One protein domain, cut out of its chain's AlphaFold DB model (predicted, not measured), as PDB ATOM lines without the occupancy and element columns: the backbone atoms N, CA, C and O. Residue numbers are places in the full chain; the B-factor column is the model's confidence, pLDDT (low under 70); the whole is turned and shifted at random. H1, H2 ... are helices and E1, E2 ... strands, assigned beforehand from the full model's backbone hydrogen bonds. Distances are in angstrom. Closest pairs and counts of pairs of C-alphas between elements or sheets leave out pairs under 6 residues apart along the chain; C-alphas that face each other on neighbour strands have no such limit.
ATOM      1  N   LEU A  20     284.531 241.219 247.746       91.19
ATOM      2  CA  LEU A  20     285.205 242.399 247.224       91.19
ATOM      3  C   LEU A  20     284.410 242.954 246.037       91.19
ATOM      4  O   LEU A  20     284.177 242.249 245.049       91.19
ATOM      5  N   VAL A  21     284.036 244.229 246.114       90.38
ATOM      6  CA  VAL A  21     283.275 244.933 245.076       90.38
ATOM      7  C   VAL A  21     283.977 246.220 244.635       90.38
ATOM      8  O   VAL A  21     284.638 246.876 245.435       90.38
ATOM      9  N   GLU A  22     283.826 246.590 243.364       89.44
ATOM     10  CA  GLU A  22     284.042 247.967 242.888       89.44
ATOM     11  C   GLU A  22     282.823 248.812 243.229       89.44
ATOM     12  O   GLU A  22     281.714 248.426 242.854       89.44
ATOM     13  N   SER A  23     283.019 249.954 243.889       87.75
ATOM     14  CA  SER A  23     281.925 250.864 244.233       87.75
ATOM     15  C   SER A  23     281.199 251.358 242.979       87.75
ATOM     16  O   SER A  23     281.802 251.644 241.941       87.75
ATOM     17  N   ALA A  24     279.872 251.456 243.067       86.19
ATOM     18  CA  ALA A  24     279.054 252.049 242.014       86.19
ATOM     19  C   ALA A  24     279.216 253.580 241.928       86.19
ATOM     20  O   ALA A  24     278.908 254.156 240.885       86.19
ATOM     21  N   GLU A  25     279.670 254.228 243.006       84.69
ATOM     22  CA  GLU A  25     279.845 255.685 243.081       84.69
ATOM     23  C   GLU A  25     281.169 256.129 242.447       84.69
ATOM     24  O   GLU A  25     281.184 257.039 241.619       84.69
ATOM     25  N   ASP A  26     282.265 255.428 242.757       83.50
ATOM     26  CA  ASP A  26     283.555 255.572 242.081       83.50
ATOM     27  C   ASP A  26     284.115 254.182 241.745       83.50
ATOM     28  O   ASP A  26     284.430 253.392 242.631       83.50
ATOM     29  N   LYS A  27     284.302 253.889 240.447       76.38
ATOM     30  CA  LYS A  27     284.846 252.601 239.966       76.38
ATOM     31  C   LYS A  27     286.251 252.283 240.505       76.38
ATOM     32  O   LYS A  27     286.724 251.158 240.353       76.38
ATOM     33  N   TYR A  28     286.950 253.280 241.048       81.88
ATOM     34  CA  TYR A  28     288.274 253.127 241.644       81.88
ATOM     35  C   TYR A  28     288.239 253.056 243.164       81.88
ATOM     36  O   TYR A  28     289.300 252.905 243.751       81.88
ATOM     37  N   ASP A  29     287.068 253.125 243.785       90.25
ATOM     38  CA  ASP A  29     286.909 252.766 245.182       90.25
ATOM     39  C   ASP A  29     286.495 251.297 245.273       90.25
ATOM     40  O   ASP A  29     285.774 250.758 244.421       90.25
ATOM     41  N   LEU A  30     286.986 250.621 246.307       91.88
ATOM     42  CA  LEU A  30     286.652 249.228 246.584       91.88
ATOM     43  C   LEU A  30     285.879 249.136 247.883       91.88
ATOM     44  O   LEU A  30     286.023 249.962 248.779       91.88
ATOM     45  N   ALA A  31     285.111 248.070 248.026       91.56
ATOM     46  CA  ALA A  31     284.532 247.726 249.305       91.56
ATOM     47  C   ALA A  31     284.617 246.231 249.575       91.56
ATOM     48  O   ALA A  31     284.560 245.407 248.663       91.56
ATOM     49  N   LEU A  32     284.753 245.895 250.852       90.06
ATOM     50  CA  LEU A  32     284.690 244.540 251.372       90.06
ATOM     51  C   LEU A  32     283.397 244.404 252.166       90.06
ATOM     52  O   LEU A  32     283.301 244.868 253.303       90.06
ATOM     53  N   ASN A  33     282.409 243.764 251.556       89.19
ATOM     54  CA  ASN A  33     281.126 243.484 252.182       89.19
ATOM     55  C   ASN A  33     281.209 242.134 252.896       89.19
ATOM     56  O   ASN A  33     281.552 241.131 252.273       89.19
ATOM     57  N   ALA A  34     280.908 242.084 254.192       85.44
ATOM     58  CA  ALA A  34     280.883 240.819 254.927       85.44
ATOM     59  C   ALA A  34     279.844 239.860 254.313       85.44
ATOM     60  O   ALA A  34     278.696 240.248 254.092       85.44
ATOM     61  N   THR A  35     280.228 238.608 254.040       77.81
ATOM     62  CA  THR A  35     279.326 237.623 253.405       77.81
ATOM     63  C   THR A  35     278.299 237.053 254.385       77.81
ATOM     64  O   THR A  35     277.195 236.669 253.990       77.81
ATOM     65  N   SER A  36     278.618 237.023 255.681       69.19
ATOM     66  CA  SER A  36     277.695 236.580 256.726       69.19
ATOM     67  C   SER A  36     276.650 237.656 257.045       69.19
ATOM     68  O   SER A  36     277.004 238.782 257.397       69.19
ATOM     69  N   GLN A  37     275.362 237.291 257.031       54.47
ATOM     70  CA  GLN A  37     274.234 238.179 257.374       54.47
ATOM     71  C   GLN A  37     274.271 238.722 258.819       54.47
ATOM     72  O   GLN A  37     273.547 239.661 259.150       54.47
ATOM     73  N   SER A  38     275.109 238.157 259.689       48.66
ATOM     74  CA  SER A  38     275.308 238.610 261.064       48.66
ATOM     75  C   SER A  38     276.232 239.830 261.116       48.66
ATOM     76  O   SER A  38     277.432 239.665 261.299       48.66
ATOM     77  N   SER A  39     275.680 241.034 260.929       53.72
ATOM     78  CA  SER A  39     276.241 242.335 261.368       53.72
ATOM     79  C   SER A  39     277.764 242.532 261.232       53.72
ATOM     80  O   SER A  39     278.381 243.178 262.079       53.72
ATOM     81  N   GLY A  40     278.389 241.952 260.206       58.22
ATOM     82  CA  GLY A  40     279.826 242.048 260.001       58.22
ATOM     83  C   GLY A  40     280.189 243.457 259.549       58.22
ATOM     84  O   GLY A  40     279.500 244.042 258.712       58.22
ATOM     85  N   ALA A  41     281.267 244.007 260.104       64.31
ATOM     86  CA  ALA A  41     281.834 245.266 259.643       64.31
ATOM     87  C   ALA A  41     282.139 245.184 258.141       64.31
ATOM     88  O   ALA A  41     282.879 244.295 257.729       64.31
ATOM     89  N   SER A  42     281.574 246.084 257.337       82.88
ATOM     90  CA  SER A  42     282.042 246.298 255.962       82.88
ATOM     91  C   SER A  42     283.235 247.249 255.986       82.88
ATOM     92  O   SER A  42     283.341 248.069 256.902       82.88
ATOM     93  N   TYR A  43     284.122 247.145 255.003       88.56
ATOM     94  CA  TYR A  43     285.191 248.124 254.810       88.56
ATOM     95  C   TYR A  43     284.999 248.860 253.496       88.56
ATOM     96  O   TYR A  43     284.709 248.237 252.474       88.56
ATOM     97  N   TYR A  44     285.225 250.168 253.529       91.81
ATOM     98  CA  TYR A  44     285.318 251.010 252.345       91.81
ATOM     99  C   TYR A  44     286.779 251.381 252.120       91.81
ATOM    100  O   TYR A  44     287.463 251.787 253.058       91.81
ATOM    101  N   ILE A  45     287.273 251.219 250.901       93.44
ATOM    102  CA  ILE A  45     288.643 251.537 250.517       93.44
ATOM    103  C   ILE A  45     288.571 252.648 249.480       93.44
ATOM    104  O   ILE A  45     288.077 252.436 248.372       93.44
ATOM    105  N   HIS A  46     289.066 253.819 249.862       91.75
ATOM    106  CA  HIS A  46     289.006 255.023 249.056       91.75
ATOM    107  C   HIS A  46     290.363 255.324 248.420       91.75
ATOM    108  O   HIS A  46     291.386 255.346 249.113       91.75
ATOM    109  N   LEU A  47     290.368 255.576 247.110       88.00
ATOM    110  CA  LEU A  47     291.533 256.041 246.364       88.00
ATOM    111  C   LEU A  47     291.450 257.557 246.152       88.00
ATOM    112  O   LEU A  47     290.639 258.051 245.367       88.00
ATOM    113  N   THR A  48     292.361 258.302 246.777       84.94
ATOM    114  CA  THR A  48     292.411 259.762 246.656       84.94
ATOM    115  C   THR A  48     292.731 260.194 245.223       84.94
ATOM    116  O   THR A  48     293.654 259.699 244.571       84.94
ATOM    117  N   ARG A  49     291.935 261.146 244.719       76.06
ATOM    118  CA  ARG A  49     291.977 261.648 243.332       76.06
ATOM    119  C   ARG A  49     292.655 263.000 243.178       76.06
ATOM    120  O   ARG A  49     292.637 263.561 242.087       76.06
ATOM    121  N   THR A  50     293.202 263.551 244.246       73.50
ATOM    122  CA  THR A  50     294.000 264.779 244.234       73.50
ATOM    123  C   THR A  50     295.464 264.432 244.473       73.50
ATOM    124  O   THR A  50     295.790 263.281 244.748       73.50
ATOM    125  N   ASN A  51     296.359 265.418 244.370       70.12
ATOM    126  CA  ASN A  51     297.776 265.244 244.710       70.12
ATOM    127  C   ASN A  51     298.034 265.141 246.225       70.12
ATOM    128  O   ASN A  51     299.186 265.185 246.655       70.12
ATOM    129  N   ASP A  52     296.971 265.049 247.020       72.81
ATOM    130  CA  ASP A  52     297.053 265.021 248.467       72.81
ATOM    131  C   ASP A  52     297.386 263.616 248.969       72.81
ATOM    132  O   ASP A  52     297.186 262.604 248.295       72.81
ATOM    133  N   THR A  53     297.908 263.570 250.189       75.50
ATOM    134  CA  THR A  53     298.253 262.336 250.892       75.50
ATOM    135  C   THR A  53     297.368 262.190 252.126       75.50
ATOM    136  O   THR A  53     297.099 263.205 252.775       75.50
ATOM    137  N   PRO A  54     296.997 260.967 252.535       85.69
ATOM    138  CA  PRO A  54     297.378 259.664 251.963       85.69
ATOM    139  C   PRO A  54     296.729 259.368 250.599       85.69
ATOM    140  O   PRO A  54     295.733 259.978 250.253       85.69
ATOM    141  N   HIS A  55     297.305 258.445 249.819       86.81
ATOM    142  CA  HIS A  55     296.799 258.108 248.477       86.81
ATOM    143  C   HIS A  55     295.680 257.062 248.508       86.81
ATOM    144  O   HIS A  55     294.841 257.027 247.611       86.81
ATOM    145  N   LEU A  56     295.704 256.169 249.497       89.75
ATOM    146  CA  LEU A  56     294.706 255.123 249.687       89.75
ATOM    147  C   LEU A  56     294.375 255.030 251.176       89.75
ATOM    148  O   LEU A  56     295.283 254.995 252.012       89.75
ATOM    149  N   THR A  57     293.095 254.960 251.514       91.94
ATOM    150  CA  THR A  57     292.619 254.834 252.897       91.94
ATOM    151  C   THR A  57     291.601 253.719 253.012       91.94
ATOM    152  O   THR A  57     290.828 253.465 252.092       91.94
ATOM    153  N   ILE A  58     291.592 253.041 254.156       91.81
ATOM    154  CA  ILE A  58     290.552 252.072 254.509       91.81
ATOM    155  C   ILE A  58     289.734 252.622 255.669       91.81
ATOM    156  O   ILE A  58     290.283 253.139 256.641       91.81
ATOM    157  N   HIS A  59     288.419 252.505 255.563       90.19
ATOM    158  CA  HIS A  59     287.441 253.040 256.494       90.19
ATOM    159  C   HIS A  59     286.536 251.914 256.984       90.19
ATOM    160  O   HIS A  59     286.195 250.997 256.232       90.19
ATOM    161  N   HIS A  60     286.116 251.993 258.245       85.38
ATOM    162  CA  HIS A  60     285.088 251.101 258.767       85.38
ATOM    163  C   HIS A  60     283.705 251.576 258.313       85.38
ATOM    164  O   HIS A  60     283.289 252.671 258.676       85.38
ATOM    165  N   GLY A  61     282.960 250.742 257.592       84.38
ATOM    166  CA  GLY A  61     281.622 251.053 257.097       84.38
ATOM    167  C   GLY A  61     281.536 251.015 255.575       84.38
ATOM    168  O   GLY A  61     282.181 250.200 254.920       84.38
ATOM    169  N   THR A  62     280.683 251.873 255.020       86.19
ATOM    170  CA  THR A  62     280.310 251.864 253.597       86.19
ATOM    171  C   THR A  62     280.652 253.164 252.871       86.19
ATOM    172  O   THR A  62     280.182 253.362 251.758       86.19
ATOM    173  N   SER A  63     281.412 254.066 253.498       87.50
ATOM    174  CA  SER A  63     281.777 255.366 252.925       87.50
ATOM    175  C   SER A  63     283.135 255.858 253.427       87.50
ATOM    176  O   SER A  63     283.572 255.514 254.530       87.50
ATOM    177  N   ASP A  64     283.753 256.729 252.636       86.69
ATOM    178  CA  ASP A  64     284.978 257.483 252.935       86.69
ATOM    179  C   ASP A  64     284.801 258.535 254.049       86.69
ATOM    180  O   ASP A  64     285.762 258.925 254.709       86.69
ATOM    181  N   SER A  65     283.563 258.953 254.328       86.69
ATOM    182  CA  SER A  65     283.223 259.835 255.454       86.69
ATOM    183  C   SER A  65     283.395 259.185 256.832       86.69
ATOM    184  O   SER A  65     283.393 259.876 257.854       86.69
ATOM    185  N   SER A  66     283.536 257.859 256.880       84.19
ATOM    186  CA  SER A  66     283.793 257.123 258.117       84.19
ATOM    187  C   SER A  66     285.242 257.302 258.580       84.19
ATOM    188  O   SER A  66     286.126 257.619 257.788       84.19
ATOM    189  N   ALA A  67     285.521 257.092 259.869       82.88
ATOM    190  CA  ALA A  67     286.877 257.261 260.387       82.88
ATOM    191  C   ALA A  67     287.862 256.286 259.697       82.88
ATOM    192  O   ALA A  67     287.584 255.079 259.650       82.88
ATOM    193  N   PRO A  68     289.001 256.779 259.174       87.69
ATOM    194  CA  PRO A  68     289.999 255.918 258.558       87.69
ATOM    195  C   PRO A  68     290.705 255.044 259.608       87.69
ATOM    196  O   PRO A  68     291.032 255.498 260.706       87.69
ATOM    197  N   LEU A  69     290.934 253.779 259.260       87.06
ATOM    198  CA  LEU A  69     291.587 252.760 260.092       87.06
ATOM    199  C   LEU A  69     293.066 252.581 259.751       87.06
ATOM    200  O   LEU A  69     293.875 252.256 260.617       87.06
ATOM    201  N   ALA A  70     293.407 252.750 258.476       88.38
ATOM    202  CA  ALA A  70     294.767 252.690 257.976       88.38
ATOM    203  C   ALA A  70     294.885 253.525 256.697       88.38
ATOM    204  O   ALA A  70     293.892 253.819 256.019       88.38
ATOM    205  N   ALA A  71     296.113 253.911 256.380       91.44
ATOM    206  CA  ALA A  71     296.440 254.772 255.259       91.44
ATOM    207  C   ALA A  71     297.702 254.285 254.544       91.44
ATOM    208  O   ALA A  71     298.612 253.737 255.163       91.44
ATOM    209  N   LEU A  72     297.757 254.486 253.231       90.94
ATOM    210  CA  LEU A  72     298.876 254.102 252.386       90.94
ATOM    211  C   LEU A  72     299.257 255.272 251.491       90.94
ATOM    212  O   LEU A  72     298.423 255.962 250.901       90.94
ATOM    213  N   MET A  73     300.561 255.481 251.404       88.62
ATOM    214  CA  MET A  73     301.209 256.396 250.488       88.62
ATOM    215  C   MET A  73     302.051 255.578 249.522       88.62
ATOM    216  O   MET A  73     302.722 254.622 249.909       88.62
ATOM    217  N   TYR A  74     302.018 255.972 248.262       84.38
ATOM    218  CA  TYR A  74     302.910 255.430 247.251       84.38
ATOM    219  C   TYR A  74     304.138 256.325 247.183       84.38
ATOM    220  O   TYR A  74     303.995 257.538 247.046       84.38
ATOM    221  N   ASP A  75     305.314 255.717 247.269       82.50
ATOM    222  CA  ASP A  75     306.572 256.400 246.965       82.50
ATOM    223  C   ASP A  75     306.956 256.135 245.497       82.50
ATOM    224  O   ASP A  75     307.488 257.012 244.822       82.50
ATOM    225  N   GLU A  76     306.606 254.951 244.975       78.81
ATOM    226  CA  GLU A  76     306.819 254.521 243.589       78.81
ATOM    227  C   GLU A  76     305.675 253.608 243.095       78.81
ATOM    228  O   GLU A  76     304.744 253.274 243.830       78.81
ATOM    229  N   PHE A  77     305.748 253.141 241.840       76.75
ATOM    230  CA  PHE A  77     304.736 252.252 241.245       76.75
ATOM    231  C   PHE A  77     304.539 250.924 242.002       76.75
ATOM    232  O   PHE A  77     303.451 250.343 241.996       76.75
ATOM    233  N   SER A  78     305.597 250.413 242.624       83.00
ATOM    234  CA  SER A  78     305.603 249.112 243.292       83.00
ATOM    235  C   SER A  78     306.088 249.191 244.735       83.00
ATOM    236  O   SER A  78     306.436 248.161 245.300       83.00
ATOM    237  N   ALA A  79     306.130 250.381 245.331       87.06
ATOM    238  CA  ALA A  79     306.582 250.561 246.703       87.06
ATOM    239  C   ALA A  79     305.951 251.790 247.357       87.06
ATOM    240  O   ALA A  79     305.523 252.739 246.694       87.06
ATOM    241  N   GLY A  80     305.930 251.786 248.682       88.94
ATOM    242  CA  GLY A  80     305.457 252.926 249.439       88.94
ATOM    243  C   GLY A  80     305.495 252.700 250.937       88.94
ATOM    244  O   GLY A  80     306.207 251.837 251.456       88.94
ATOM    245  N   ARG A  81     304.676 253.480 251.632       90.69
ATOM    246  CA  ARG A  81     304.561 253.483 253.084       90.69
ATOM    247  C   ARG A  81     303.119 253.238 253.496       90.69
ATOM    248  O   ARG A  81     302.193 253.717 252.848       90.69
ATOM    249  N   LEU A  82     302.929 252.502 254.577       90.31
ATOM    250  CA  LEU A  82     301.637 252.200 255.172       90.31
ATOM    251  C   LEU A  82     301.629 252.646 256.634       90.31
ATOM    252  O   LEU A  82     302.656 252.606 257.307       90.31
ATOM    253  N   HIS A  83     300.470 253.051 257.119       88.56
ATOM    254  CA  HIS A  83     300.224 253.401 258.505       88.56
ATOM    255  C   HIS A  83     298.964 252.691 258.984       88.56
ATOM    256  O   HIS A  83     297.928 252.767 258.325       88.56
ATOM    257  N   THR A  84     299.049 252.024 260.131       84.62
ATOM    258  CA  THR A  84     297.921 251.373 260.805       84.62
ATOM    259  C   THR A  84     297.529 252.153 262.052       84.62
ATOM    260  O   THR A  84     298.401 252.556 262.823       84.62
ATOM    261  N   GLY A  85     296.227 252.319 262.275       75.44
ATOM    262  CA  GLY A  85     295.680 253.204 263.302       75.44
ATOM    263  C   GLY A  85     295.103 254.481 262.689       75.44
ATOM    264  O   GLY A  85     295.266 254.732 261.499       75.44
ATOM    265  N   ASN A  86     294.394 255.277 263.497       69.88
ATOM    266  CA  ASN A  86     293.687 256.473 263.029       69.88
ATOM    267  C   ASN A  86     294.672 257.508 262.433       69.88
ATOM    268  O   ASN A  86     295.351 258.200 263.200       69.88
ATOM    269  N   PRO A  87     294.725 257.678 261.097       62.88
ATOM    270  CA  PRO A  87     295.679 258.575 260.456       62.88
ATOM    271  C   PRO A  87     295.354 260.053 260.709       62.88
ATOM    272  O   PRO A  87     296.249 260.888 260.628       62.88
ATOM    273  N   SER A  88     294.116 260.395 261.084       60.75
ATOM    274  CA  SER A  88     293.723 261.767 261.438       60.75
ATOM    275  C   SER A  88     294.364 262.252 262.744       60.75
ATOM    276  O   SER A  88     294.322 263.442 263.047       60.75
ATOM    277  N   ALA A  89     294.957 261.344 263.528       53.78
ATOM    278  CA  ALA A  89     295.744 261.681 264.711       53.78
ATOM    279  C   ALA A  89     297.209 262.026 264.383       53.78
ATOM    280  O   ALA A  89     297.964 262.369 265.293       53.78
ATOM    281  N   ILE A  90     297.626 261.942 263.112       55.28
ATOM    282  CA  ILE A  90     298.979 262.285 262.675       55.28
ATOM    283  C   ILE A  90     299.070 263.804 262.453       55.28
ATOM    284  O   ILE A  90     298.430 264.321 261.536       55.28
ATOM    285  N   PRO A  91     299.880 264.546 263.233       52.50
ATOM    286  CA  PRO A  91     300.087 265.968 262.997       52.50
ATOM    287  C   PRO A  91     300.768 266.184 261.642       52.50
ATOM    288  O   PRO A  91     301.844 265.631 261.393       52.50
ATOM    289  N   SER A  92     300.178 267.038 260.802       53.81
ATOM    290  CA  SER A  92     300.673 267.393 259.460       53.81
ATOM    291  C   SER A  92     302.097 267.968 259.441       53.81
ATOM    292  O   SER A  92     302.731 267.991 258.391       53.81
ATOM    293  N   ASP A  93     302.615 268.396 260.596       48.12
ATOM    294  CA  ASP A  93     303.873 269.136 260.740       48.12
ATOM    295  C   ASP A  93     305.034 268.303 261.329       48.12
ATOM    296  O   ASP A  93     306.085 268.824 261.702       48.12
ATOM    297  N   THR A  94     304.879 266.978 261.434       44.38
ATOM    298  CA  THR A  94     305.960 266.100 261.915       44.38
ATOM    299  C   THR A  94     306.615 265.335 260.771       44.38
ATOM    300  O   THR A  94     305.978 264.553 260.069       44.38
ATOM    301  N   LYS A  95     307.929 265.544 260.597       45.53
ATOM    302  CA  LYS A  95     308.789 264.747 259.710       45.53
ATOM    303  C   LYS A  95     308.646 263.265 260.071       45.53
ATOM    304  O   LYS A  95     309.233 262.827 261.050       45.53
ATOM    305  N   VAL A  96     307.859 262.551 259.265       44.00
ATOM    306  CA  VAL A  96     307.613 261.099 259.257       44.00
ATOM    307  C   VAL A  96     307.380 260.511 260.660       44.00
ATOM    308  O   VAL A  96     308.334 260.160 261.357       44.00
ATOM    309  N   PRO A  97     306.116 260.342 261.088       48.72
ATOM    310  CA  PRO A  97     305.815 259.624 262.320       48.72
ATOM    311  C   PRO A  97     306.471 258.239 262.296       48.72
ATOM    312  O   PRO A  97     306.389 257.533 261.291       48.72
ATOM    313  N   LYS A  98     307.056 257.816 263.422       51.88
ATOM    314  CA  LYS A  98     307.664 256.485 263.656       51.88
ATOM    315  C   LYS A  98     306.754 255.272 263.348       51.88
ATOM    316  O   LYS A  98     307.180 254.143 263.544       51.88
ATOM    317  N   GLN A  99     305.514 255.492 262.915       66.94
ATOM    318  CA  GLN A  99     304.476 254.484 262.697       66.94
ATOM    319  C   GLN A  99     304.194 254.187 261.216       66.94
ATOM    320  O   GLN A  99     303.238 253.472 260.926       66.94
ATOM    321  N   TRP A 100     304.966 254.747 260.281       81.25
ATOM    322  CA  TRP A 100     304.887 254.344 258.878       81.25
ATOM    323  C   TRP A 100     305.846 253.184 258.620       81.25
ATOM    324  O   TRP A 100     307.052 253.329 258.820       81.25
ATOM    325  N   THR A 101     305.329 252.047 258.166       86.38
ATOM    326  CA  THR A 101     306.143 250.920 257.701       86.38
ATOM    327  C   THR A 101     306.169 250.880 256.183       86.38
ATOM    328  O   THR A 101     305.313 251.446 255.507       86.38
ATOM    329  N   THR A 102     307.198 250.267 255.614       90.06
ATOM    330  CA  THR A 102     307.356 250.186 254.162       90.06
ATOM    331  C   THR A 102     306.670 248.947 253.614       90.06
ATOM    332  O   THR A 102     306.728 247.877 254.226       90.06
ATOM    333  N   TRP A 103     306.100 249.069 252.423       92.12
ATOM    334  CA  TRP A 103     305.719 247.928 251.600       92.12
ATOM    335  C   TRP A 103     306.423 248.014 250.250       92.12
ATOM    336  O   TRP A 103     306.708 249.103 249.745       92.12
ATOM    337  N   SER A 104     306.708 246.863 249.653       91.25
ATOM    338  CA  SER A 104     307.284 246.807 248.314       91.25
ATOM    339  C   SER A 104     306.905 245.526 247.586       91.25
ATOM    340  O   SER A 104     306.758 244.464 248.185       91.25
ATOM    341  N   GLN A 105     306.765 245.625 246.271       86.88
ATOM    342  CA  GLN A 105     306.765 244.513 245.340       86.88
ATOM    343  C   GLN A 105     308.021 244.635 244.475       86.88
ATOM    344  O   GLN A 105     308.077 245.510 243.605       86.88
ATOM    345  N   PRO A 106     309.026 243.770 244.681       82.94
ATOM    346  CA  PRO A 106     310.224 243.772 243.859       82.94
ATOM    347  C   PRO A 106     309.897 243.626 242.362       82.94
ATOM    348  O   PRO A 106     308.946 242.914 242.005       82.94
ATOM    349  N   PRO A 107     310.676 244.250 241.462       74.19
ATOM    350  CA  PRO A 107     310.498 244.085 240.024       74.19
ATOM    351  C   PRO A 107     310.499 242.609 239.615       74.19
ATOM    352  O   PRO A 107     311.276 241.815 240.140       74.19
ATOM    353  N   LEU A 108     309.630 242.243 238.667       73.06
ATOM    354  CA  LEU A 108     309.483 240.873 238.142       73.06
ATOM    355  C   LEU A 108     309.075 239.812 239.181       73.06
ATOM    356  O   LEU A 108     309.051 238.624 238.863       73.06
ATOM    357  N   SER A 109     308.713 240.217 240.399       79.94
ATOM    358  CA  SER A 109     308.235 239.299 241.428       79.94
ATOM    359  C   SER A 109     306.715 239.147 241.394       79.94
ATOM    360  O   SER A 109     305.966 240.058 241.026       79.94
ATOM    361  N   ASN A 110     306.252 237.980 241.835       87.50
ATOM    362  CA  ASN A 110     304.842 237.709 242.093       87.50
ATOM    363  C   ASN A 110     304.497 237.895 243.576       87.50
ATOM    364  O   ASN A 110     303.534 237.305 244.040       87.50
ATOM    365  N   PHE A 111     305.264 238.665 244.347       90.88
ATOM    366  CA  PHE A 111     304.962 238.867 245.759       90.88
ATOM    367  C   PHE A 111     305.149 240.320 246.186       90.88
ATOM    368  O   PHE A 111     305.909 241.061 245.574       90.88
ATOM    369  N   ALA A 112     304.447 240.720 247.238       92.38
ATOM    370  CA  ALA A 112     304.616 242.002 247.902       92.38
ATOM    371  C   ALA A 112     304.874 241.763 249.389       92.38
ATOM    372  O   ALA A 112     304.174 240.970 250.019       92.38
ATOM    373  N   GLU A 113     305.875 242.440 249.937       94.00
ATOM    374  CA  GLU A 113     306.297 242.322 251.330       94.00
ATOM    375  C   GLU A 113     306.041 243.611 252.082       94.00
ATOM    376  O   GLU A 113     306.157 244.706 251.526       94.00
ATOM    377  N   PHE A 114     305.700 243.468 253.355       93.88
ATOM    378  CA  PHE A 114     305.458 244.576 254.262       93.88
ATOM    379  C   PHE A 114     305.601 244.109 255.707       93.88
ATOM    380  O   PHE A 114     305.566 242.910 256.001       93.88
ATOM    381  N   THR A 115     305.766 245.060 256.619       91.12
ATOM    382  CA  THR A 115     305.896 244.782 258.050       91.12
ATOM    383  C   THR A 115     304.826 245.508 258.852       91.12
ATOM    384  O   THR A 115     304.425 246.622 258.513       91.12
ATOM    385  N   VAL A 116     304.349 244.868 259.918       88.25
ATOM    386  CA  VAL A 116     303.387 245.442 260.870       88.25
ATOM    387  C   VAL A 116     303.805 245.005 262.267       88.25
ATOM    388  O   VAL A 116     303.765 243.816 262.581       88.25
ATOM    389  N   GLY A 117     304.240 245.954 263.095       85.75
ATOM    390  CA  GLY A 117     304.825 245.640 264.399       85.75
ATOM    391  C   GLY A 117     306.067 244.755 264.259       85.75
ATOM    392  O   GLY A 117     307.027 245.123 263.586       85.75
ATOM    393  N   ASP A 118     306.037 243.586 264.892       84.31
ATOM    394  CA  ASP A 118     307.083 242.559 264.845       84.31
ATOM    395  C   ASP A 118     306.895 241.538 263.709       84.31
ATOM    396  O   ASP A 118     307.731 240.648 263.533       84.31
ATOM    397  N   LYS A 119     305.822 241.663 262.919       87.69
ATOM    398  CA  LYS A 119     305.499 240.712 261.857       87.69
ATOM    399  C   LYS A 119     306.047 241.128 260.506       87.69
ATOM    400  O   LYS A 119     305.841 242.256 260.056       87.69
ATOM    401  N   SER A 120     306.647 240.163 259.816       91.25
ATOM    402  CA  SER A 120     306.957 240.235 258.391       91.25
ATOM    403  C   SER A 120     305.900 239.463 257.613       91.25
ATOM    404  O   SER A 120     305.677 238.278 257.856       91.25
ATOM    405  N   LEU A 121     305.251 240.133 256.667       93.12
ATOM    406  CA  LEU A 121     304.099 239.620 255.937       93.12
ATOM    407  C   LEU A 121     304.382 239.635 254.438       93.12
ATOM    408  O   LEU A 121     305.044 240.541 253.927       93.12
ATOM    409  N   ARG A 122     303.866 238.631 253.727       94.69
ATOM    410  CA  ARG A 122     304.033 238.512 252.279       94.69
ATOM    411  C   ARG A 122     302.718 238.144 251.609       94.69
ATOM    412  O   ARG A 122     302.154 237.087 251.874       94.69
ATOM    413  N   TRP A 123     302.258 238.992 250.696       95.25
ATOM    414  CA  TRP A 123     301.237 238.635 249.715       95.25
ATOM    415  C   TRP A 123     301.904 237.958 248.523       95.25
ATOM    416  O   TRP A 123     302.811 238.527 247.929       95.25
ATOM    417  N   HIS A 124     301.447 236.772 248.139       93.88
ATOM    418  CA  HIS A 124     301.938 236.037 246.977       93.88
ATOM    419  C   HIS A 124     300.836 235.880 245.925       93.88
ATOM    420  O   HIS A 124     299.785 235.299 246.188       93.88
ATOM    421  N   LYS A 125     301.094 236.377 244.719       90.69
ATOM    422  CA  LYS A 125     300.249 236.278 243.534       90.69
ATOM    423  C   LYS A 125     300.464 234.942 242.841       90.69
ATOM    424  O   LYS A 125     301.574 234.578 242.466       90.69
ATOM    425  N   SER A 126     299.379 234.242 242.578       87.44
ATOM    426  CA  SER A 126     299.348 233.040 241.756       87.44
ATOM    427  C   SER A 126     298.304 233.188 240.655       87.44
ATOM    428  O   SER A 126     297.340 233.948 240.773       87.44
ATOM    429  N   TYR A 127     298.524 232.474 239.554       82.06
ATOM    430  CA  TYR A 127     297.603 232.433 238.427       82.06
ATOM    431  C   TYR A 127     296.991 231.038 238.369       82.06
ATOM    432  O   TYR A 127     297.649 230.081 237.956       82.06
ATOM    433  N   GLN A 128     295.734 230.908 238.774       67.69
ATOM    434  CA  GLN A 128     295.007 229.659 238.592       67.69
ATOM    435  C   GLN A 128     294.451 229.612 237.178       67.69
ATOM    436  O   GLN A 128     293.831 230.561 236.713       67.69
ATOM    437  N   THR A 129     294.686 228.510 236.475       60.66
ATOM    438  CA  THR A 129     294.115 228.293 235.146       60.66
ATOM    439  C   THR A 129     293.037 227.229 235.265       60.66
ATOM    440  O   THR A 129     293.358 226.057 235.454       60.66
ATOM    441  N   GLU A 130     291.769 227.608 235.137       53.34
ATOM    442  CA  GLU A 130     290.704 226.617 234.983       53.34
ATOM    443  C   GLU A 130     290.700 226.161 233.523       53.34
ATOM    444  O   GLU A 130     290.415 226.929 232.597       53.34
ATOM    445  N   ARG A 131     291.111 224.911 233.303       50.72
ATOM    446  CA  ARG A 131     291.056 224.276 231.987       50.72
ATOM    447  C   ARG A 131     289.663 223.689 231.797       50.72
ATOM    448  O   ARG A 131     289.351 222.643 232.354       50.72
ATOM    449  N   HIS A 132     288.850 224.329 230.968       47.91
ATOM    450  CA  HIS A 132     287.664 223.692 230.405       47.91
ATOM    451  C   HIS A 132     288.009 223.105 229.036       47.91
ATOM    452  O   HIS A 132     288.580 223.795 228.198       47.91
ATOM    453  N   LEU A 133     287.620 221.852 228.787       54.16
ATOM    454  CA  LEU A 133     287.906 221.135 227.533       54.16
ATOM    455  C   LEU A 133     287.360 221.833 226.272       54.16
ATOM    456  O   LEU A 133     287.852 221.584 225.180       54.16
ATOM    457  N   LEU A 134     286.355 222.705 226.417       55.38
ATOM    458  CA  LEU A 134     285.634 223.344 225.307       55.38
ATOM    459  C   LEU A 134     285.540 224.874 225.426       55.38
ATOM    460  O   LEU A 134     284.805 225.507 224.670       55.38
ATOM    461  N   ARG A 135     286.228 225.493 226.395       52.03
ATOM    462  CA  ARG A 135     286.210 226.954 226.579       52.03
ATOM    463  C   ARG A 135     287.626 227.488 226.769       52.03
ATOM    464  O   ARG A 135     288.454 226.780 227.342       52.03
ATOM    465  N   PRO A 136     287.907 228.734 226.341       49.22
ATOM    466  CA  PRO A 136     289.177 229.380 226.634       49.22
ATOM    467  C   PRO A 136     289.457 229.311 228.132       49.22
ATOM    468  O   PRO A 136     288.581 229.621 228.945       49.22
ATOM    469  N   SER A 137     290.666 228.888 228.492       50.56
ATOM    470  CA  SER A 137     291.076 228.804 229.886       50.56
ATOM    471  C   SER A 137     290.967 230.175 230.545       50.56
ATOM    472  O   SER A 137     291.576 231.137 230.064       50.56
ATOM    473  N   ARG A 138     290.218 230.272 231.643       53.38
ATOM    474  CA  ARG A 138     290.144 231.505 232.431       53.38
ATOM    475  C   ARG A 138     291.281 231.497 233.441       53.38
ATOM    476  O   ARG A 138     291.476 230.512 234.153       53.38
ATOM    477  N   ARG A 139     292.072 232.572 233.443       57.56
ATOM    478  CA  ARG A 139     293.105 232.799 234.455       57.56
ATOM    479  C   ARG A 139     292.482 233.595 235.593       57.56
ATOM    480  O   ARG A 139     292.081 234.734 235.373       57.56
ATOM    481  N   TYR A 140     292.416 232.998 236.772       72.44
ATOM    482  CA  TYR A 140     292.038 233.679 238.003       72.44
ATOM    483  C   TYR A 140     293.311 234.131 238.708       72.44
ATOM    484  O   TYR A 140     294.294 233.387 238.777       72.44
ATOM    485  N   ILE A 141     293.314 235.373 239.181       86.31
ATOM    486  CA  ILE A 141     294.400 235.892 240.007       86.31
ATOM    487  C   ILE A 141     294.027 235.584 241.450       86.31
ATOM    488  O   ILE A 141     292.962 235.988 241.908       86.31
ATOM    489  N   GLN A 142     294.909 234.893 242.158       90.38
ATOM    490  CA  GLN A 142     294.766 234.669 243.588       90.38
ATOM    491  C   GLN A 142     295.968 235.262 244.310       90.38
ATOM    492  O   GLN A 142     297.110 234.975 243.953       90.38
ATOM    493  N   TRP A 143     295.706 236.050 245.342       93.00
ATOM    494  CA  TRP A 143     296.700 236.521 246.289       93.00
ATOM    495  C   TRP A 143     296.571 235.725 247.585       93.00
ATOM    496  O   TRP A 143     295.469 235.554 248.095       93.00
ATOM    497  N   SER A 144     297.684 235.248 248.126       93.88
ATOM    498  CA  SER A 144     297.725 234.531 249.404       93.88
ATOM    499  C   SER A 144     298.671 235.234 250.366       93.88
ATOM    500  O   SER A 144     299.812 235.511 250.007       93.88
ATOM    501  N   LEU A 145     298.188 235.550 251.563       94.38
ATOM    502  CA  LEU A 145     298.937 236.221 252.617       94.38
ATOM    503  C   LEU A 145     299.572 235.185 253.538       94.38
ATOM    504  O   LEU A 145     298.868 234.335 254.090       94.38
ATOM    505  N   THR A 146     300.876 235.303 253.759       92.69
ATOM    506  CA  THR A 146     301.616 234.487 254.721       92.69
ATOM    507  C   THR A 146     302.367 235.342 255.737       92.69
ATOM    508  O   THR A 146     302.922 236.393 255.411       92.69
ATOM    509  N   ASP A 147     302.396 234.869 256.983       91.31
ATOM    510  CA  ASP A 147     303.320 235.325 258.020       91.31
ATOM    511  C   ASP A 147     304.679 234.651 257.798       91.31
ATOM    512  O   ASP A 147     304.803 233.426 257.904       91.31
ATOM    513  N   VAL A 148     305.685 235.454 257.450       89.62
ATOM    514  CA  VAL A 148     307.051 235.010 257.132       89.62
ATOM    515  C   VAL A 148     308.062 235.388 258.219       89.62
ATOM    516  O   VAL A 148     309.270 235.244 258.026       89.62
ATOM    517  N   SER A 149     307.585 235.826 259.389       85.69
ATOM    518  CA  SER A 149     308.423 236.302 260.500       85.69
ATOM    519  C   SER A 149     309.417 235.246 261.001       85.69
ATOM    520  O   SER A 149     310.548 235.569 261.358       85.69
ATOM    521  N   SER A 150     309.034 233.967 260.968       71.38
ATOM    522  CA  SER A 150     309.869 232.832 261.394       71.38
ATOM    523  C   SER A 150     310.955 232.427 260.387       71.38
ATOM    524  O   SER A 150     311.834 231.632 260.717       71.38
ATOM    525  N   ILE A 151     310.908 232.954 259.161       64.94
ATOM    526  CA  ILE A 151     311.843 232.605 258.079       64.94
ATOM    527  C   ILE A 151     312.979 233.622 258.004       64.94
ATOM    528  O   ILE A 151     314.120 233.251 257.724       64.94
ATOM    529  N   ALA A 152     312.696 234.889 258.322       53.75
ATOM    530  CA  ALA A 152     313.709 235.941 258.405       53.75
ATOM    531  C   ALA A 152     314.839 235.578 259.390       53.75
ATOM    532  O   ALA A 152     315.991 235.946 259.178       53.75
ATOM    533  N   THR A 153     314.539 234.779 260.418       46.62
ATOM    534  CA  THR A 153     315.518 234.266 261.387       46.62
ATOM    535  C   THR A 153     316.378 233.107 260.866       46.62
ATOM    536  O   THR A 153     317.427 232.843 261.446       46.62
ATOM    537  N   GLN A 154     315.994 232.423 259.780       41.78
ATOM    538  CA  GLN A 154     316.769 231.307 259.211       41.78
ATOM    539  C   GLN A 154     317.628 231.704 258.001       41.78
ATOM    540  O   GLN A 154     318.662 231.083 257.758       41.78
ATOM    541  N   ALA A 155     317.257 232.761 257.270       42.25
ATOM    542  CA  ALA A 155     317.979 233.208 256.072       42.25
ATOM    543  C   ALA A 155     319.363 233.837 256.350       42.25
ATOM    544  O   ALA A 155     320.131 234.053 255.418       42.25
ATOM    545  N   GLY A 190     305.716 229.879 255.313       75.06
ATOM    546  CA  GLY A 190     305.098 230.729 256.344       75.06
ATOM    547  C   GLY A 190     303.727 230.237 256.818       75.06
ATOM    548  O   GLY A 190     303.188 229.263 256.295       75.06
ATOM    549  N   THR A 191     303.154 230.903 257.822       86.62
ATOM    550  CA  THR A 191     301.798 230.595 258.312       86.62
ATOM    551  C   THR A 191     300.765 231.315 257.438       86.62
ATOM    552  O   THR A 191     300.830 232.541 257.349       86.62
ATOM    553  N   PRO A 192     299.822 230.615 256.780       88.69
ATOM    554  CA  PRO A 192     298.802 231.263 255.958       88.69
ATOM    555  C   PRO A 192     297.830 232.069 256.827       88.69
ATOM    556  O   PRO A 192     297.419 231.607 257.891       88.69
ATOM    557  N   LEU A 193     297.476 233.272 256.368       90.75
ATOM    558  CA  LEU A 193     296.599 234.198 257.094       90.75
ATOM    559  C   LEU A 193     295.348 234.593 256.307       90.75
ATOM    560  O   LEU A 193     294.296 234.798 256.908       90.75
ATOM    561  N   ALA A 194     295.454 234.743 254.986       91.81
ATOM    562  CA  ALA A 194     294.329 235.134 254.146       91.81
ATOM    563  C   ALA A 194     294.526 234.732 252.686       91.81
ATOM    564  O   ALA A 194     295.652 234.562 252.216       91.81
ATOM    565  N   THR A 195     293.424 234.666 251.951       92.75
ATOM    566  CA  THR A 195     293.405 234.484 250.503       92.75
ATOM    567  C   THR A 195     292.421 235.462 249.873       92.75
ATOM    568  O   THR A 195     291.266 235.517 250.274       92.75
ATOM    569  N   LEU A 196     292.864 236.213 248.866       92.75
ATOM    570  CA  LEU A 196     292.011 237.003 247.983       92.75
ATOM    571  C   LEU A 196     291.960 236.337 246.607       92.75
ATOM    572  O   LEU A 196     292.971 236.262 245.910       92.75
ATOM    573  N   SER A 197     290.772 235.914 246.194       91.19
ATOM    574  CA  SER A 197     290.517 235.335 244.874       91.19
ATOM    575  C   SER A 197     289.783 236.346 244.005       91.19
ATOM    576  O   SER A 197     288.650 236.705 244.314       91.19
ATOM    577  N   LEU A 198     290.407 236.803 242.920       88.31
ATOM    578  CA  LEU A 198     289.780 237.721 241.969       88.31
ATOM    579  C   LEU A 198     289.004 236.949 240.904       88.31
ATOM    580  O   LEU A 198     289.496 235.974 240.323       88.31
ATOM    581  N   LEU A 199     287.799 237.429 240.612       81.88
ATOM    582  CA  LEU A 199     286.985 236.924 239.518       81.88
ATOM    583  C   LEU A 199     287.620 237.294 238.176       81.88
ATOM    584  O   LEU A 199     288.253 238.338 238.010       81.88
ATOM    585  N   ALA A 200     287.430 236.421 237.187       69.81
ATOM    586  CA  ALA A 200     287.776 236.757 235.816       69.81
ATOM    587  C   ALA A 200     286.917 237.950 235.354       69.81
ATOM    588  O   ALA A 200     285.729 237.978 235.682       69.81
ATOM    589  N   PRO A 201     287.460 238.882 234.548       63.94
ATOM    590  CA  PRO A 201     286.672 239.976 233.998       63.94
ATOM    591  C   PRO A 201     285.422 239.436 233.288       63.94
ATOM    592  O   PRO A 201     285.517 238.701 232.300       63.94
ATOM    593  N   SER A 202     284.246 239.764 233.813       62.47
ATOM    594  CA  SER A 202     282.948 239.414 233.238       62.47
ATOM    595  C   SER A 202     282.157 240.674 232.912       62.47
ATOM    596  O   SER A 202     282.563 241.785 233.249       62.47
ATOM    597  N   LYS A 203     281.015 240.518 232.231       59.47
ATOM    598  CA  LYS A 203     280.082 241.638 232.065       59.47
ATOM    599  C   LYS A 203     279.696 242.157 233.459       59.47
ATOM    600  O   LYS A 203     279.395 241.320 234.312       59.47
ATOM    601  N   PRO A 204     279.719 243.479 233.686       61.59
ATOM    602  CA  PRO A 204     279.400 244.040 234.987       61.59
ATOM    603  C   PRO A 204     277.949 243.707 235.338       61.59
ATOM    604  O   PRO A 204     277.030 243.999 234.570       61.59
ATOM    605  N   SER A 205     277.752 243.074 236.488       63.31
ATOM    606  CA  SER A 205     276.454 242.959 237.142       63.31
ATOM    607  C   SER A 205     276.582 243.641 238.491       63.31
ATOM    608  O   SER A 205     277.376 243.206 239.325       63.31
ATOM    609  N   VAL A 206     275.833 244.725 238.683       69.12
ATOM    610  CA  VAL A 206     275.817 245.425 239.965       69.12
ATOM    611  C   VAL A 206     275.104 244.535 240.975       69.12
ATOM    612  O   VAL A 206     273.907 244.271 240.853       69.12
ATOM    613  N   THR A 207     275.847 244.078 241.973       65.50
ATOM    614  CA  THR A 207     275.314 243.403 243.146       65.50
ATOM    615  C   THR A 207     275.021 244.476 244.188       65.50
ATOM    616  O   THR A 207     275.895 245.253 244.574       65.50
ATOM    617  N   ARG A 208     273.766 244.551 244.640       64.56
ATOM    618  CA  ARG A 208     273.360 245.432 245.740       64.56
ATOM    619  C   ARG A 208     273.101 244.570 246.976       64.56
ATOM    620  O   ARG A 208     271.989 244.056 247.111       64.56
ATOM    621  N   PRO A 209     274.105 244.343 247.838       66.06
ATOM    622  CA  PRO A 209     273.875 243.601 249.068       66.06
ATOM    623  C   PRO A 209     272.912 244.382 249.981       66.06
ATOM    624  O   PRO A 209     272.907 245.614 249.953       66.06
ATOM    625  N   PRO A 210     272.081 243.692 250.785       62.41
ATOM    626  CA  PRO A 210     271.128 244.340 251.691       62.41
ATOM    627  C   PRO A 210     271.825 245.200 252.754       62.41
ATOM    628  O   PRO A 210     271.291 246.234 253.138       62.41
ATOM    629  N   ASN A 211     273.030 244.797 253.171       68.50
ATOM    630  CA  ASN A 211     273.925 245.548 254.044       68.50
ATOM    631  C   ASN A 211     275.306 245.585 253.374       68.50
ATOM    632  O   ASN A 211     275.955 244.545 253.276       68.50
ATOM    633  N   GLY A 212     275.731 246.743 252.872       77.88
ATOM    634  CA  GLY A 212     277.035 246.903 252.228       77.88
ATOM    635  C   GLY A 212     277.033 247.952 251.122       77.88
ATOM    636  O   GLY A 212     276.026 248.607 250.850       77.88
ATOM    637  N   VAL A 213     278.182 248.102 250.479       84.62
ATOM    638  CA  VAL A 213     278.380 249.026 249.361       84.62
ATOM    639  C   VAL A 213     277.864 248.370 248.086       84.62
ATOM    640  O   VAL A 213     278.202 247.221 247.787       84.62
ATOM    641  N   ALA A 214     277.029 249.091 247.340       87.06
ATOM    642  CA  ALA A 214     276.562 248.643 246.036       87.06
ATOM    643  C   ALA A 214     277.713 248.686 245.029       87.06
ATOM    644  O   ALA A 214     278.439 249.678 244.960       87.06
ATOM    645  N   GLY A 215     277.869 247.632 244.230       86.94
ATOM    646  CA  GLY A 215     279.038 247.543 243.371       86.94
ATOM    647  C   GLY A 215     279.070 246.340 242.447       86.94
ATOM    648  O   GLY A 215     278.181 245.494 242.472       86.94
ATOM    649  N   THR A 216     280.105 246.259 241.619       87.75
ATOM    650  CA  THR A 216     280.364 245.061 240.805       87.75
ATOM    651  C   THR A 216     281.251 244.118 241.603       87.75
ATOM    652  O   THR A 216     282.336 244.517 242.021       87.75
ATOM    653  N   GLU A 217     280.811 242.876 241.824       87.19
ATOM    654  CA  GLU A 217     281.648 241.863 242.478       87.19
ATOM    655  C   GLU A 217     282.856 241.525 241.610       87.19
ATOM    656  O   GLU A 217     282.736 241.249 240.414       87.19
ATOM    657  N   ILE A 218     284.029 241.544 242.234       87.62
ATOM    658  CA  ILE A 218     285.310 241.368 241.549       87.62
ATOM    659  C   ILE A 218     286.201 240.330 242.224       87.62
ATOM    660  O   ILE A 218     287.258 239.991 241.693       87.62
ATOM    661  N   GLY A 219     285.803 239.818 243.385       89.19
ATOM    662  CA  GLY A 219     286.562 238.816 244.108       89.19
ATOM    663  C   GLY A 219     286.011 238.537 245.495       89.19
ATOM    664  O   GLY A 219     285.026 239.131 245.918       89.19
ATOM    665  N   ASN A 220     286.695 237.647 246.204       91.00
ATOM    666  CA  ASN A 220     286.367 237.251 247.567       91.00
ATOM    667  C   ASN A 220     287.648 237.169 248.404       91.00
ATOM    668  O   ASN A 220     288.628 236.558 247.970       91.00
ATOM    669  N   LEU A 221     287.644 237.809 249.575       91.38
ATOM    670  CA  LEU A 221     288.719 237.782 250.566       91.38
ATOM    671  C   LEU A 221     288.297 236.898 251.741       91.38
ATOM    672  O   LEU A 221     287.305 237.178 252.409       91.38
ATOM    673  N   THR A 222     289.092 235.875 252.024       90.50
ATOM    674  CA  THR A 222     288.893 234.945 253.135       90.50
ATOM    675  C   THR A 222     290.074 235.038 254.093       90.50
ATOM    676  O   THR A 222     291.222 234.900 253.679       90.50
ATOM    677  N   TRP A 223     289.794 235.268 255.370       88.69
ATOM    678  CA  TRP A 223     290.740 235.219 256.478       88.69
ATOM    679  C   TRP A 223     290.719 233.833 257.113       88.69
ATOM    680  O   TRP A 223     289.659 233.314 257.461       88.69
ATOM    681  N   GLU A 224     291.897 233.251 257.306       84.94
ATOM    682  CA  GLU A 224     292.047 231.925 257.898       84.94
ATOM    683  C   GLU A 224     291.708 231.954 259.398       84.94
ATOM    684  O   GLU A 224     292.266 232.740 260.170       84.94
ATOM    685  N   GLU A 225     290.829 231.052 259.846       67.94
ATOM    686  CA  GLU A 225     290.415 230.966 261.256       67.94
ATOM    687  C   GLU A 225     291.568 230.557 262.187       67.94
ATOM    688  O   GLU A 225     291.646 230.995 263.335       67.94
ATOM    689  N   LYS A 226     292.506 229.736 261.691       52.97
ATOM    690  CA  LYS A 226     293.607 229.152 262.482       52.97
ATOM    691  C   LYS A 226     294.780 230.095 262.766       52.97
ATOM    692  O   LYS A 226     295.779 229.667 263.338       52.97
ATOM    693  N   GLY A 227     294.664 231.372 262.428       53.88
ATOM    694  CA  GLY A 227     295.712 232.357 262.654       53.88
ATOM    695  C   GLY A 227     295.127 233.745 262.786       53.88
ATOM    696  O   GLY A 227     295.489 234.606 261.993       53.88
ATOM    697  N   ALA A 228     294.209 233.939 263.746       61.50
ATOM    698  CA  ALA A 228     293.522 235.206 263.995       61.50
ATOM    699  C   ALA A 228     294.522 236.371 264.067       61.50
ATOM    700  O   ALA A 228     295.101 236.676 265.110       61.50
ATOM    701  N   ALA A 229     294.759 236.989 262.911       72.19
ATOM    702  CA  ALA A 229     295.665 238.104 262.781       72.19
ATOM    703  C   ALA A 229     295.079 239.283 263.557       72.19
ATOM    704  O   ALA A 229     293.870 239.525 263.481       72.19
ATOM    705  N   ALA A 230     295.938 240.002 264.284       83.50
ATOM    706  CA  ALA A 230     295.556 241.249 264.931       83.50
ATOM    707  C   ALA A 230     294.918 242.200 263.905       83.50
ATOM    708  O   ALA A 230     295.274 242.170 262.726       83.50
ATOM    709  N   GLN A 231     293.987 243.047 264.342       82.12
ATOM    710  CA  GLN A 231     293.237 243.917 263.432       82.12
ATOM    711  C   GLN A 231     294.162 244.808 262.591       82.12
ATOM    712  O   GLN A 231     293.979 244.893 261.386       82.12
ATOM    713  N   GLU A 232     295.222 245.355 263.188       85.50
ATOM    714  CA  GLU A 232     296.223 246.164 262.479       85.50
ATOM    715  C   GLU A 232     296.870 245.405 261.309       85.50
ATOM    716  O   GLU A 232     297.087 245.964 260.237       85.50
ATOM    717  N   VAL A 233     297.122 244.101 261.481       88.94
ATOM    718  CA  VAL A 233     297.635 243.233 260.412       88.94
ATOM    719  C   VAL A 233     296.591 243.067 259.314       88.94
ATOM    720  O   VAL A 233     296.941 243.120 258.137       88.94
ATOM    721  N   ARG A 234     295.317 242.883 259.682       88.81
ATOM    722  CA  ARG A 234     294.221 242.761 258.714       88.81
ATOM    723  C   ARG A 234     294.033 244.048 257.920       88.81
ATOM    724  O   ARG A 234     293.950 243.981 256.696       88.81
ATOM    725  N   ASP A 235     294.036 245.195 258.591       88.88
ATOM    726  CA  ASP A 235     293.870 246.516 257.983       88.88
ATOM    727  C   ASP A 235     295.026 246.822 257.022       88.88
ATOM    728  O   ASP A 235     294.793 247.122 255.849       88.88
ATOM    729  N   ALA A 236     296.277 246.653 257.471       90.44
ATOM    730  CA  ALA A 236     297.462 246.838 256.631       90.44
ATOM    731  C   ALA A 236     297.459 245.913 255.416       90.44
ATOM    732  O   ALA A 236     297.655 246.356 254.285       90.44
ATOM    733  N   ALA A 237     297.238 244.618 255.636       92.56
ATOM    734  CA  ALA A 237     297.270 243.633 254.567       92.56
ATOM    735  C   ALA A 237     296.156 243.871 253.545       92.56
ATOM    736  O   ALA A 237     296.399 243.722 252.346       92.56
ATOM    737  N   THR A 238     294.968 244.272 254.007       92.31
ATOM    738  CA  THR A 238     293.848 244.662 253.144       92.31
ATOM    739  C   THR A 238     294.217 245.865 252.287       92.31
ATOM    740  O   THR A 238     293.991 245.862 251.079       92.31
ATOM    741  N   LEU A 239     294.842 246.877 252.886       92.44
ATOM    742  CA  LEU A 239     295.233 248.089 252.180       92.44
ATOM    743  C   LEU A 239     296.329 247.823 251.137       92.44
ATOM    744  O   LEU A 239     296.238 248.304 250.009       92.44
ATOM    745  N   VAL A 240     297.325 246.996 251.474       93.94
ATOM    746  CA  VAL A 240     298.376 246.579 250.534       93.94
ATOM    747  C   VAL A 240     297.782 245.778 249.376       93.94
ATOM    748  O   VAL A 240     298.093 246.061 248.221       93.94
ATOM    749  N   VAL A 241     296.902 244.803 249.632       93.31
ATOM    750  CA  VAL A 241     296.315 244.024 248.530       93.31
ATOM    751  C   VAL A 241     295.381 244.873 247.666       93.31
ATOM    752  O   VAL A 241     295.394 244.726 246.447       93.31
ATOM    753  N   ALA A 242     294.646 245.820 248.251       91.94
ATOM    754  CA  ALA A 242     293.843 246.777 247.500       91.94
ATOM    755  C   ALA A 242     294.709 247.664 246.594       91.94
ATOM    756  O   ALA A 242     294.399 247.813 245.412       91.94
ATOM    757  N   ALA A 243     295.841 248.167 247.097       90.50
ATOM    758  CA  ALA A 243     296.817 248.904 246.294       90.50
ATOM    759  C   ALA A 243     297.309 248.083 245.086       90.50
ATOM    760  O   ALA A 243     297.342 248.570 243.954       90.50
ATOM    761  N   LEU A 244     297.615 246.799 245.299       90.12
ATOM    762  CA  LEU A 244     298.024 245.880 244.232       90.12
ATOM    763  C   LEU A 244     296.903 245.640 243.207       90.12
ATOM    764  O   LEU A 244     297.174 245.606 242.005       90.12
ATOM    765  N   VAL A 245     295.652 245.509 243.659       88.69
ATOM    766  CA  VAL A 245     294.469 245.367 242.793       88.69
ATOM    767  C   VAL A 245     294.247 246.625 241.951       88.69
ATOM    768  O   VAL A 245     294.074 246.512 240.735       88.69
ATOM    769  N   HIS A 246     294.296 247.817 242.555       85.19
ATOM    770  CA  HIS A 246     294.181 249.090 241.834       85.19
ATOM    771  C   HIS A 246     295.236 249.216 240.750       85.19
ATOM    772  O   HIS A 246     294.912 249.487 239.591       85.19
ATOM    773  N   ARG A 247     296.486 248.937 241.109       81.44
ATOM    774  CA  ARG A 247     297.605 249.004 240.182       81.44
ATOM    775  C   ARG A 247     297.429 248.044 239.010       81.44
ATOM    776  O   ARG A 247     297.578 248.442 237.856       81.44
ATOM    777  N   ASP A 248     297.099 246.781 239.278       80.38
ATOM    778  CA  ASP A 248     296.898 245.777 238.231       80.38
ATOM    779  C   ASP A 248     295.777 246.187 237.260       80.38
ATOM    780  O   ASP A 248     295.895 245.976 236.050       80.38
ATOM    781  N   ARG A 249     294.713 246.820 237.766       76.12
ATOM    782  CA  ARG A 249     293.625 247.357 236.940       76.12
ATOM    783  C   ARG A 249     294.029 248.550 236.110       76.12
ATOM    784  O   ARG A 249     293.719 248.576 234.925       76.12
ATOM    785  N   GLN A 250     294.738 249.505 236.694       74.88
ATOM    786  CA  GLN A 250     295.214 250.678 235.966       74.88
ATOM    787  C   GLN A 250     296.149 250.268 234.825       74.88
ATOM    788  O   GLN A 250     295.999 250.752 233.705       74.88
ATOM    789  N   VAL A 251     297.018 249.272 235.045       75.50
ATOM    790  CA  VAL A 251     297.841 248.673 233.980       75.50
ATOM    791  C   VAL A 251     296.982 248.055 232.872       75.50
ATOM    792  O   VAL A 251     297.289 248.226 231.692       75.50
ATOM    793  N   GLN A 252     295.914 247.334 233.223       73.88
ATOM    794  CA  GLN A 252     295.000 246.744 232.237       73.88
ATOM    795  C   GLN A 252     294.215 247.809 231.458       73.88
ATOM    796  O   GLN A 252     294.072 247.690 230.241       73.88
ATOM    797  N   ALA A 253     293.748 248.852 232.145       71.38
ATOM    798  CA  ALA A 253     292.987 249.961 231.581       71.38
ATOM    799  C   ALA A 253     293.861 250.987 230.840       71.38
ATOM    800  O   ALA A 253     293.329 251.818 230.109       71.38
ATOM    801  N   ARG A 254     295.194 250.909 230.987       71.88
ATOM    802  CA  ARG A 254     296.163 251.906 230.493       71.88
ATOM    803  C   ARG A 254     295.902 253.307 231.052       71.88
ATOM    804  O   ARG A 254     296.137 254.307 230.378       71.88
TER     805      ARG A 254
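Overview. This is residues 20 to 155 and 190 to 254 of the 314 residues of an uncharacterized protein of Elsinoe australis (UniProt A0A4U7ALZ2). Twelve antiparallel strands, E1 to E12, make a closed barrel wrapped round one long helix, H2, which runs through the inside with its residues 231 to 246. Two of the strands, E9 and E10, form a hairpin that runs on past its neighbours as a long arm, the short helix H1 sits outside the barrel, and residues 91 to 96 of the link between E6 and E7 stick out. The printed part has 201 residues, with E1 to E10, then H1, E11, E12 and H2 along the chain. Round the ring the strands follow their order in the chain, and E12 closes back on E1. The class is mixed, helices and strands, and the whole is compact, with a radius of gyration of the C-alphas of 17.0 A and spans of 58 by 44 by 39 A.

Along the chain. Find C-alpha 20 at (285.205, 242.399, 247.224), where E1, residues 20 to 23, begins. After it come E2, residues 30 to 34, E3, residues 43 to 47, E4, residues 56 to 60, E5, residues 68 to 76, 22.6 A long, and E6, residues 79 to 84. Past the long link look for E7, residues 100 to 104, and E8, residues 111 to 116. E9, residues 119 to 132, is the longest strand at 40.0 A and ends at C-alpha 132, (287.664, 223.692, 230.405). E10 comes back over residues 135 to 147, 36.8 A, and H1 is residues 149 to 152. Beyond the cut, E11 is residues 191 to 198 and E12 residues 215 to 223, each 21.5 A long. H2, residues 231 to 253, runs 32.4 A from (293.237, 243.917, 263.432) to (292.987, 249.961, 231.581).

Arrangement. Begin with the barrel, where E1 to E10 form a meander, each strand the antiparallel neighbour of the one before. In the hairpin of E9 and E10 you will find N 124 and O 144 at 2.8 A, and N 130 and O 138 at 3.1 A. E8 lies beside residues 119 to 125 of E9, with N 112 and O 123 at 2.8 A; on the other side of E10, E11 lies beside residues 141 to 147, with N 145 and O 194 at 2.8 A. E12 bends by 69 degrees at residue 218, and its pairing is staggered: residues 219 to 223 pair with E11, N 195 to O 222 at 2.8 A, and residues 215 to 219 with E1, N 22 to O 216 at 2.9 A. H2 is on the barrel and inside it, at a height over the sheet of 4.3 A, only just over the sheet's level. Its closest C-alphas to E6 are Glu 232 and Thr 84, 5.7 A, and to E5 Asp 235 and Ala 70, 6.2 A. In H2 every O i to N i+4 pair is within hydrogen-bond range; H1 is too short for such a pair, and its one O i to N i+3 pair is not within range. H1 lies outside the barrel at a height of 7.1 A, with Ser 149 and Ser 120 of E9 the closest C-alphas, 4.7 A, and it is apart from H2.

Size, cuts and confidence. The two C-alphas farthest apart are those of Asp 93 and Leu 134, 60.7 A. Residues 156 to 189 are not printed, and C-alphas 155 and 190 are 13.1 A apart across the cut. Of the links that are printed whole, E6 to E7 and E11 to E12 are long, with 15 and 16 residues. The mean pLDDT of the printed part is 78.6; look for values under 70 at residues 36 to 41, 86 to 99, 128 to 139, 151 to 155, 200 to 211 and 225 to 228.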